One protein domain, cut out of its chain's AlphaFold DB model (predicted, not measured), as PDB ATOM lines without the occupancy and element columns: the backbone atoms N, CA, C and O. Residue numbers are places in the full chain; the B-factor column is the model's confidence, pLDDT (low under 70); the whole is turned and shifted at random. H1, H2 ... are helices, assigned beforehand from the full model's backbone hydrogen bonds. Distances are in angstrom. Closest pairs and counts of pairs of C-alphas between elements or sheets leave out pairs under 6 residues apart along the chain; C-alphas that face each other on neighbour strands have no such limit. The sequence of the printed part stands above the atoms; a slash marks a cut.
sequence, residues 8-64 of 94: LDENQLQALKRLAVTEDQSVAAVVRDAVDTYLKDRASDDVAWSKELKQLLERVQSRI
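AT A GLANCE: This is residues 8 to 64 of the 94 residues of the protein "Ribbon-helix-helix protein, CopG family" of Chloroflexia bacterium (UniProt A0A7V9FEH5). One long, straight helix, H2, makes the length of the model, and a short helix, H1, meets its first end to form an L-shaped corner. Most of H2 sticks out from that corner, residues 32 to 61, and the last three printed residues run on beyond it. The printed part has 57 residues with two named helices, H1 then H2, and no named strand, and its class is all helix. It is extended, with a radius of gyration of the C-alphas of 19.5 A, and spans 59 by 21 by 13 A.

HOW THE PARTS SIT: H2, residues 27 to 61, touches H1, residues 10 to 22, with residues 27 to 31 alone. H1 touches H2 with residues 16 to 20 alone. Their closest C-alphas, those of Ala 20 and Val 27, are 5.3 A apart. Their lines are about perpendicular, at 80 degrees. Residues 32 to 64, of which 32 to 61 belong to H2, stand free. In H1 and H2 every O i to N i+4 pair is within hydrogen-bond range.

IN THESE COORDINATES: H2 is 50.3 A long, from C-alpha 27 at (27.871, -8.812, 1.365) to C-alpha 61 at (61.910, -29.024, -29.727). H1 is 18.5 A long and begins at C-alpha 10 at (36.317, 1.519, 4.746).

THE WHOLE: The C-alphas farthest apart, those of Val 21 and Ile 64, are 59.3 A apart. The printed part has no cut, and the link from H1 to H2 is tight, with 4 residues. The mean pLDDT of the printed part is 85.5, and residues 44 to 46 and 48 are under 70.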
ATOM      1  N   LEU A   8      39.261  -5.165   5.383       91.31
ATOM      2  CA  LEU A   8      38.929  -4.341   4.232       91.31
ATOM      3  C   LEU A   8      39.019  -2.887   4.657       91.31
ATOM      4  O   LEU A   8      38.632  -2.544   5.778       91.31
ATOM      5  N   ASP A   9      39.478  -2.044   3.747       95.00
ATOM      6  CA  ASP A   9      39.424  -0.609   3.963       95.00
ATOM      7  C   ASP A   9      37.967  -0.127   3.949       95.00
ATOM      8  O   ASP A   9      37.103  -0.711   3.284       95.00
ATOM      9  N   GLU A  10      37.682   0.980   4.640       93.12
ATOM     10  CA  GLU A  10      36.317   1.519   4.746       93.12
ATOM     11  C   GLU A  10      35.693   1.762   3.363       93.12
ATOM     12  O   GLU A  10      34.547   1.394   3.111       93.12
ATOM     13  N   ASN A  11      36.478   2.285   2.416       94.88
ATOM     14  CA  ASN A  11      36.025   2.511   1.043       94.88
ATOM     15  C   ASN A  11      35.612   1.208   0.338       94.88
ATOM     16  O   ASN A  11      34.605   1.181  -0.370       94.88
ATOM     17  N   GLN A  12      36.358   0.120   0.550       91.81
ATOM     18  CA  GLN A  12      36.061  -1.189  -0.037       91.81
ATOM     19  C   GLN A  12      34.796  -1.790   0.579       91.81
ATOM     20  O   GLN A  12      33.942  -2.315  -0.135       91.81
ATOM     21  N   LEU A  13      34.631  -1.656   1.898       93.38
ATOM     22  CA  LEU A  13      33.433  -2.118   2.590       93.38
ATOM     23  C   LEU A  13      32.182  -1.353   2.135       93.38
ATOM     24  O   LEU A  13      31.130  -1.962   1.928       93.38
ATOM     25  N   GLN A  14      32.282  -0.035   1.951       94.38
ATOM     26  CA  GLN A  14      31.180   0.783   1.439       94.38
ATOM     27  C   GLN A  14      30.811   0.411   0.001       94.38
ATOM     28  O   GLN A  14      29.625   0.290  -0.312       94.38
ATOM     29  N   ALA A  15      31.804   0.178  -0.859       93.25
ATOM     30  CA  ALA A  15      31.569  -0.285  -2.223       93.25
ATOM     31  C   ALA A  15      30.843  -1.642  -2.242       93.25
ATOM     32  O   ALA A  15      29.822  -1.778  -2.915       93.25
ATOM     33  N   LEU A  16      31.295  -2.607  -1.433       93.50
ATOM     34  CA  LEU A  16      30.664  -3.927  -1.323       93.50
ATOM     35  C   LEU A  16      29.232  -3.860  -0.787       93.50
ATOM     36  O   LEU A  16      28.366  -4.576  -1.276       93.50
ATOM     37  N   LYS A  17      28.959  -2.997   0.198       93.06
ATOM     38  CA  LYS A  17      27.597  -2.793   0.717       93.06
ATOM     39  C   LYS A  17      26.661  -2.248  -0.354       93.06
ATOM     40  O   LYS A  17      25.537  -2.723  -0.466       93.06
ATOM     41  N   ARG A  18      27.113  -1.261  -1.133       94.25
ATOM     42  CA  ARG A  18      26.320  -0.704  -2.237       94.25
ATOM     43  C   ARG A  18      26.017  -1.771  -3.280       94.25
ATOM     44  O   ARG A  18      24.862  -1.919  -3.652       94.25
ATOM     45  N   LEU A  19      27.032  -2.539  -3.675       93.12
ATOM     46  CA  LEU A  19      26.884  -3.616  -4.650       93.12
ATOM     47  C   LEU A  19      25.909  -4.696  -4.161       93.12
ATOM     48  O   LEU A  19      24.995  -5.072  -4.882       93.12
ATOM     49  N   ALA A  20      26.030  -5.103  -2.897       94.12
ATOM     50  CA  ALA A  20      25.130  -6.062  -2.263       94.12
ATOM     51  C   ALA A  20      23.662  -5.601  -2.268       94.12
ATOM     52  O   ALA A  20      22.771  -6.399  -2.537       94.12
ATOM     53  N   VAL A  21      23.404  -4.309  -2.031       95.19
ATOM     54  CA  VAL A  21      22.050  -3.736  -2.127       95.19
ATOM     55  C   VAL A  21      21.547  -3.728  -3.572       95.19
ATOM     56  O   VAL A  21      20.384  -4.031  -3.808       95.19
ATOM     57  N   THR A  22      22.403  -3.388  -4.537       93.81
ATOM     58  CA  THR A  22      22.040  -3.376  -5.962       93.81
ATOM     59  C   THR A  22      21.691  -4.769  -6.486       93.81
ATOM     60  O   THR A  22      20.786  -4.894  -7.304       93.81
ATOM     61  N   GLU A  23      22.380  -5.801  -6.007       91.12
ATOM     62  CA  GLU A  23      22.200  -7.184  -6.461       91.12
ATOM     63  C   GLU A  23      21.195  -7.990  -5.617       91.12
ATOM     64  O   GLU A  23      20.981  -9.166  -5.898       91.12
ATOM     65  N   ASP A  24      20.569  -7.376  -4.605       93.38
ATOM     66  CA  ASP A  24      19.691  -8.035  -3.620       93.38
ATOM     67  C   ASP A  24      20.358  -9.249  -2.940       93.38
ATOM     68  O   ASP A  24      19.786 -10.323  -2.746       93.38
ATOM     69  N   GLN A  25      21.633  -9.083  -2.586       94.38
ATOM     70  CA  GLN A  25      22.462 -10.123  -1.993       94.38
ATOM     71  C   GLN A  25      23.061  -9.691  -0.658       94.38
ATOM     72  O   GLN A  25      23.180  -8.517  -0.315       94.38
ATOM     73  N   SER A  26      23.507 -10.673   0.128       93.38
ATOM     74  CA  SER A  26      24.350 -10.385   1.290       93.38
ATOM     75  C   SER A  26      25.770 -10.018   0.850       93.38
ATOM     76  O   SER A  26      26.304 -10.611  -0.086       93.38
ATOM     77  N   VAL A  27      26.447  -9.142   1.598       90.88
ATOM     78  CA  VAL A  27      27.871  -8.812   1.365       90.88
ATOM     79  C   VAL A  27      28.746 -10.072   1.313       90.88
ATOM     80  O   VAL A  27      29.673 -10.161   0.515       90.88
ATOM     81  N   ALA A  28      28.433 -11.088   2.123       90.94
ATOM     82  CA  ALA A  28      29.164 -12.354   2.127       90.94
ATOM     83  C   ALA A  28      28.954 -13.196   0.853       90.94
ATOM     84  O   ALA A  28      29.813 -14.016   0.531       90.94
ATOM     85  N   ALA A  29      27.821 -13.038   0.162       91.25
ATOM     86  CA  ALA A  29      27.565 -13.682  -1.124       91.25
ATOM     87  C   ALA A  29      28.349 -12.977  -2.238       91.25
ATOM     88  O   ALA A  29      29.091 -13.646  -2.946       91.25
ATOM     89  N   VAL A  30      28.307 -11.642  -2.272       92.81
ATOM     90  CA  VAL A  30      29.074 -10.815  -3.220       92.81
ATOM     91  C   VAL A  30      30.576 -11.085  -3.118       92.81
ATOM     92  O   VAL A  30      31.242 -11.344  -4.114       92.81
ATOM     93  N   VAL A  31      31.128 -11.093  -1.897       92.31
ATOM     94  CA  VAL A  31      32.557 -11.386  -1.685       92.31
ATOM     95  C   VAL A  31      32.913 -12.792  -2.162       92.31
ATOM     96  O   VAL A  31      33.991 -13.002  -2.709       92.31
ATOM     97  N   ARG A  32      32.023 -13.767  -1.963       90.75
ATOM     98  CA  ARG A  32      32.265 -15.142  -2.403       90.75
ATOM     99  C   ARG A  32      32.277 -15.245  -3.918       90.75
ATOM    100  O   ARG A  32      33.200 -15.842  -4.449       90.75
ATOM    101  N   ASP A  33      31.297 -14.646  -4.582       91.44
ATOM    102  CA  ASP A  33      31.204 -14.680  -6.039       91.44
ATOM    103  C   ASP A  33      32.396 -13.969  -6.696       91.44
ATOM    104  O   ASP A  33      32.997 -14.485  -7.640       91.44
ATOM    105  N   ALA A  34      32.837 -12.851  -6.112       91.38
ATOM    106  CA  ALA A  34      34.051 -12.160  -6.532       91.38
ATOM    107  C   ALA A  34      35.309 -13.036  -6.381       91.38
ATOM    108  O   ALA A  34      36.130 -13.100  -7.295       91.38
ATOM    109  N   VAL A  35      35.461 -13.736  -5.248       89.88
ATOM    110  CA  VAL A  35      36.592 -14.654  -5.020       89.88
ATOM    111  C   VAL A  35      36.534 -15.847  -5.974       89.88
ATOM    112  O   VAL A  35      37.554 -16.199  -6.559       89.88
ATOM    113  N   ASP A  36      35.363 -16.448  -6.169       88.75
ATOM    114  CA  ASP A  36      35.187 -17.588  -7.071       88.75
ATOM    115  C   ASP A  36      35.485 -17.198  -8.521       88.75
ATOM    116  O   ASP A  36      36.151 -17.946  -9.239       88.75
ATOM    117  N   THR A  37      35.042 -16.016  -8.947       90.56
ATOM    118  CA  THR A  37      35.333 -15.471 -10.277       90.56
ATOM    119  C   THR A  37      36.824 -15.213 -10.446       90.56
ATOM    120  O   THR A  37      37.413 -15.693 -11.409       90.56
ATOM    121  N   TYR A  38      37.462 -14.552  -9.477       85.94
ATOM    122  CA  TYR A  38      38.903 -14.296  -9.505       85.94
ATOM    123  C   TYR A  38      39.725 -15.589  -9.569       85.94
ATOM    124  O   TYR A  38      40.674 -15.692 -10.344       85.94
ATOM    125  N   LEU A  39      39.355 -16.605  -8.782       82.50
ATOM    126  CA  LEU A  39      40.047 -17.892  -8.781       82.50
ATOM    127  C   LEU A  39      39.846 -18.660 -10.089       82.50
ATOM    128  O   LEU A  39      40.794 -19.276 -10.571       82.50
ATOM    129  N   LYS A  40      38.643 -18.626 -10.673       81.50
ATOM    130  CA  LYS A  40      38.373 -19.245 -11.980       81.50
ATOM    131  C   LYS A  40      39.157 -18.569 -13.093       81.50
ATOM    132  O   LYS A  40      39.735 -19.275 -13.915       81.50
ATOM    133  N   ASP A  41      39.186 -17.242 -13.105       80.88
ATOM    134  CA  ASP A  41      39.918 -16.450 -14.093       80.88
ATOM    135  C   ASP A  41      41.418 -16.742 -13.995       80.88
ATOM    136  O   ASP A  41      42.040 -17.195 -14.953       80.88
ATOM    137  N   ARG A  42      41.976 -16.685 -12.778       76.69
ATOM    138  CA  ARG A  42      43.395 -16.972 -12.542       76.69
ATOM    139  C   ARG A  42      43.783 -18.413 -12.872       76.69
ATOM    140  O   ARG A  42      44.848 -18.643 -13.439       76.69
ATOM    141  N   ALA A  43      42.935 -19.383 -12.529       71.81
ATOM    142  CA  ALA A  43      43.169 -20.783 -12.870       71.81
ATOM    143  C   ALA A  43      43.068 -21.027 -14.383       71.81
ATOM    144  O   ALA A  43      43.818 -21.838 -14.922       71.81
ATOM    145  N   SER A  44      42.166 -20.324 -15.072       67.38
ATOM    146  CA  SER A  44      42.014 -20.419 -16.525       67.38
ATOM    147  C   SER A  44      43.208 -19.804 -17.244       67.38
ATOM    148  O   SER A  44      43.727 -20.429 -18.164       67.38
ATOM    149  N   ASP A  45      43.701 -18.659 -16.773       69.06
ATOM    150  CA  ASP A  45      44.909 -18.014 -17.288       69.06
ATOM    151  C   ASP A  45      46.150 -18.885 -17.093       69.06
ATOM    152  O   ASP A  45      46.905 -19.094 -18.039       69.06
ATOM    153  N   ASP A  46      46.354 -19.464 -15.907       67.00
ATOM    154  CA  ASP A  46      47.524 -20.313 -15.655       67.00
ATOM    155  C   ASP A  46      47.466 -21.627 -16.465       67.00
ATOM    156  O   ASP A  46      48.490 -22.113 -16.959       67.00
ATOM    157  N   VAL A  47      46.276 -22.207 -16.669       70.94
ATOM    158  CA  VAL A  47      46.100 -23.419 -17.492       70.94
ATOM    159  C   VAL A  47      46.224 -23.112 -18.987       70.94
ATOM    160  O   VAL A  47      46.870 -23.868 -19.713       70.94
ATOM    161  N   ALA A  48      45.644 -22.010 -19.464       69.94
ATOM    162  CA  ALA A  48      45.761 -21.587 -20.856       69.94
ATOM    163  C   ALA A  48      47.210 -21.227 -21.193       69.94
ATOM    164  O   ALA A  48      47.767 -21.750 -22.159       69.94
ATOM    165  N   TRP A  49      47.859 -20.438 -20.338       70.94
ATOM    166  CA  TRP A  49      49.249 -20.038 -20.511       70.94
ATOM    167  C   TRP A  49      50.211 -21.227 -20.440       70.94
ATOM    168  O   TRP A  49      51.083 -21.369 -21.296       70.94
ATOM    169  N   SER A  50      50.038 -22.142 -19.477       73.50
ATOM    170  CA  SER A  50      50.879 -23.347 -19.399       73.50
ATOM    171  C   SER A  50      50.705 -24.259 -20.616       73.50
ATOM    172  O   SER A  50      51.682 -24.833 -21.104       73.50
ATOM    173  N   LYS A  51      49.485 -24.359 -21.158       77.75
ATOM    174  CA  LYS A  51      49.206 -25.106 -22.388       77.75
ATOM    175  C   LYS A  51      49.855 -24.456 -23.610       77.75
ATOM    176  O   LYS A  51      50.489 -25.163 -24.393       77.75
ATOM    177  N   GLU A  52      49.730 -23.142 -23.769       74.06
ATOM    178  CA  GLU A  52      50.358 -22.395 -24.866       74.06
ATOM    179  C   GLU A  52      51.884 -22.476 -24.805       74.06
ATOM    180  O   GLU A  52      52.535 -22.759 -25.814       74.06
ATOM    181  N   LEU A  53      52.460 -22.318 -23.610       75.38
ATOM    182  CA  LEU A  53      53.894 -22.447 -23.385       75.38
ATOM    183  C   LEU A  53      54.389 -23.856 -23.723       75.38
ATOM    184  O   LEU A  53      55.405 -24.007 -24.402       75.38
ATOM    185  N   LYS A  54      53.659 -24.895 -23.303       83.69
ATOM    186  CA  LYS A  54      54.013 -26.282 -23.621       83.69
ATOM    187  C   LYS A  54      53.966 -26.548 -25.126       83.69
ATOM    188  O   LYS A  54      54.909 -27.119 -25.663       83.69
ATOM    189  N   GLN A  55      52.930 -26.075 -25.819       85.94
ATOM    190  CA  GLN A  55      52.829 -26.202 -27.278       85.94
ATOM    191  C   GLN A  55      53.946 -25.454 -28.011       85.94
ATOM    192  O   GLN A  55      54.441 -25.918 -29.040       85.94
ATOM    193  N   LEU A  56      54.347 -24.288 -27.499       83.81
ATOM    194  CA  LEU A  56      55.471 -23.537 -28.044       83.81
ATOM    195  C   LEU A  56      56.783 -24.310 -27.868       83.81
ATOM    196  O   LEU A  56      57.530 -24.453 -28.835       83.81
ATOM    197  N   LEU A  57      57.038 -24.839 -26.668       82.69
ATOM    198  CA  LEU A  57      58.228 -25.639 -26.375       82.69
ATOM    199  C   LEU A  57      58.285 -26.908 -27.230       82.69
ATOM    200  O   LEU A  57      59.324 -27.172 -27.827       82.69
ATOM    201  N   GLU A  58      57.177 -27.636 -27.372       85.56
ATOM    202  CA  GLU A  58      57.093 -28.820 -28.240       85.56
ATOM    203  C   GLU A  58      57.391 -28.471 -29.706       85.56
ATOM    204  O   GLU A  58      58.141 -29.175 -30.381       85.56
ATOM    205  N   ARG A  59      56.871 -27.343 -30.208       83.69
ATOM    206  CA  ARG A  59      57.146 -26.878 -31.577       83.69
ATOM    207  C   ARG A  59      58.613 -26.514 -31.776       83.69
ATOM    208  O   ARG A  59      59.167 -26.796 -32.836       83.69
ATOM    209  N   VAL A  60      59.239 -25.882 -30.788       81.62
ATOM    210  CA  VAL A  60      60.668 -25.552 -30.836       81.62
ATOM    211  C   VAL A  60      61.498 -26.833 -30.791       81.62
ATOM    212  O   VAL A  60      62.318 -27.036 -31.678       81.62
ATOM    213  N   GLN A  61      61.219 -27.738 -29.852       78.12
ATOM    214  CA  GLN A  61      61.910 -29.024 -29.727       78.12
ATOM    215  C   GLN A  61      61.766 -29.897 -30.978       78.12
ATOM    216  O   GLN A  61      62.745 -30.491 -31.405       78.12
ATOM    217  N   SER A  62      60.603 -29.907 -31.639       79.88
ATOM    218  CA  SER A  62      60.407 -30.666 -32.888       79.88
ATOM    219  C   SER A  62      61.288 -30.209 -34.058       79.88
ATOM    220  O   SER A  62      61.414 -30.919 -35.052       79.88
ATOM    221  N   ARG A  63      61.858 -29.002 -33.970       81.06
ATOM    222  CA  ARG A  63      62.742 -28.421 -34.988       81.06
ATOM    223  C   ARG A  63      64.214 -28.532 -34.610       81.06
ATOM    224  O   ARG A  63      65.055 -28.196 -35.437       81.06
ATOM    225  N   ILE A  64      64.514 -28.956 -33.383       75.12
ATOM    226  CA  ILE A  64      65.876 -29.188 -32.921       75.12
ATOM    227  C   ILE A  64      66.259 -30.613 -33.339       75.12
ATOM    228  O   ILE A  64      65.534 -31.555 -33.009       75.12
TER     229      ILE A  64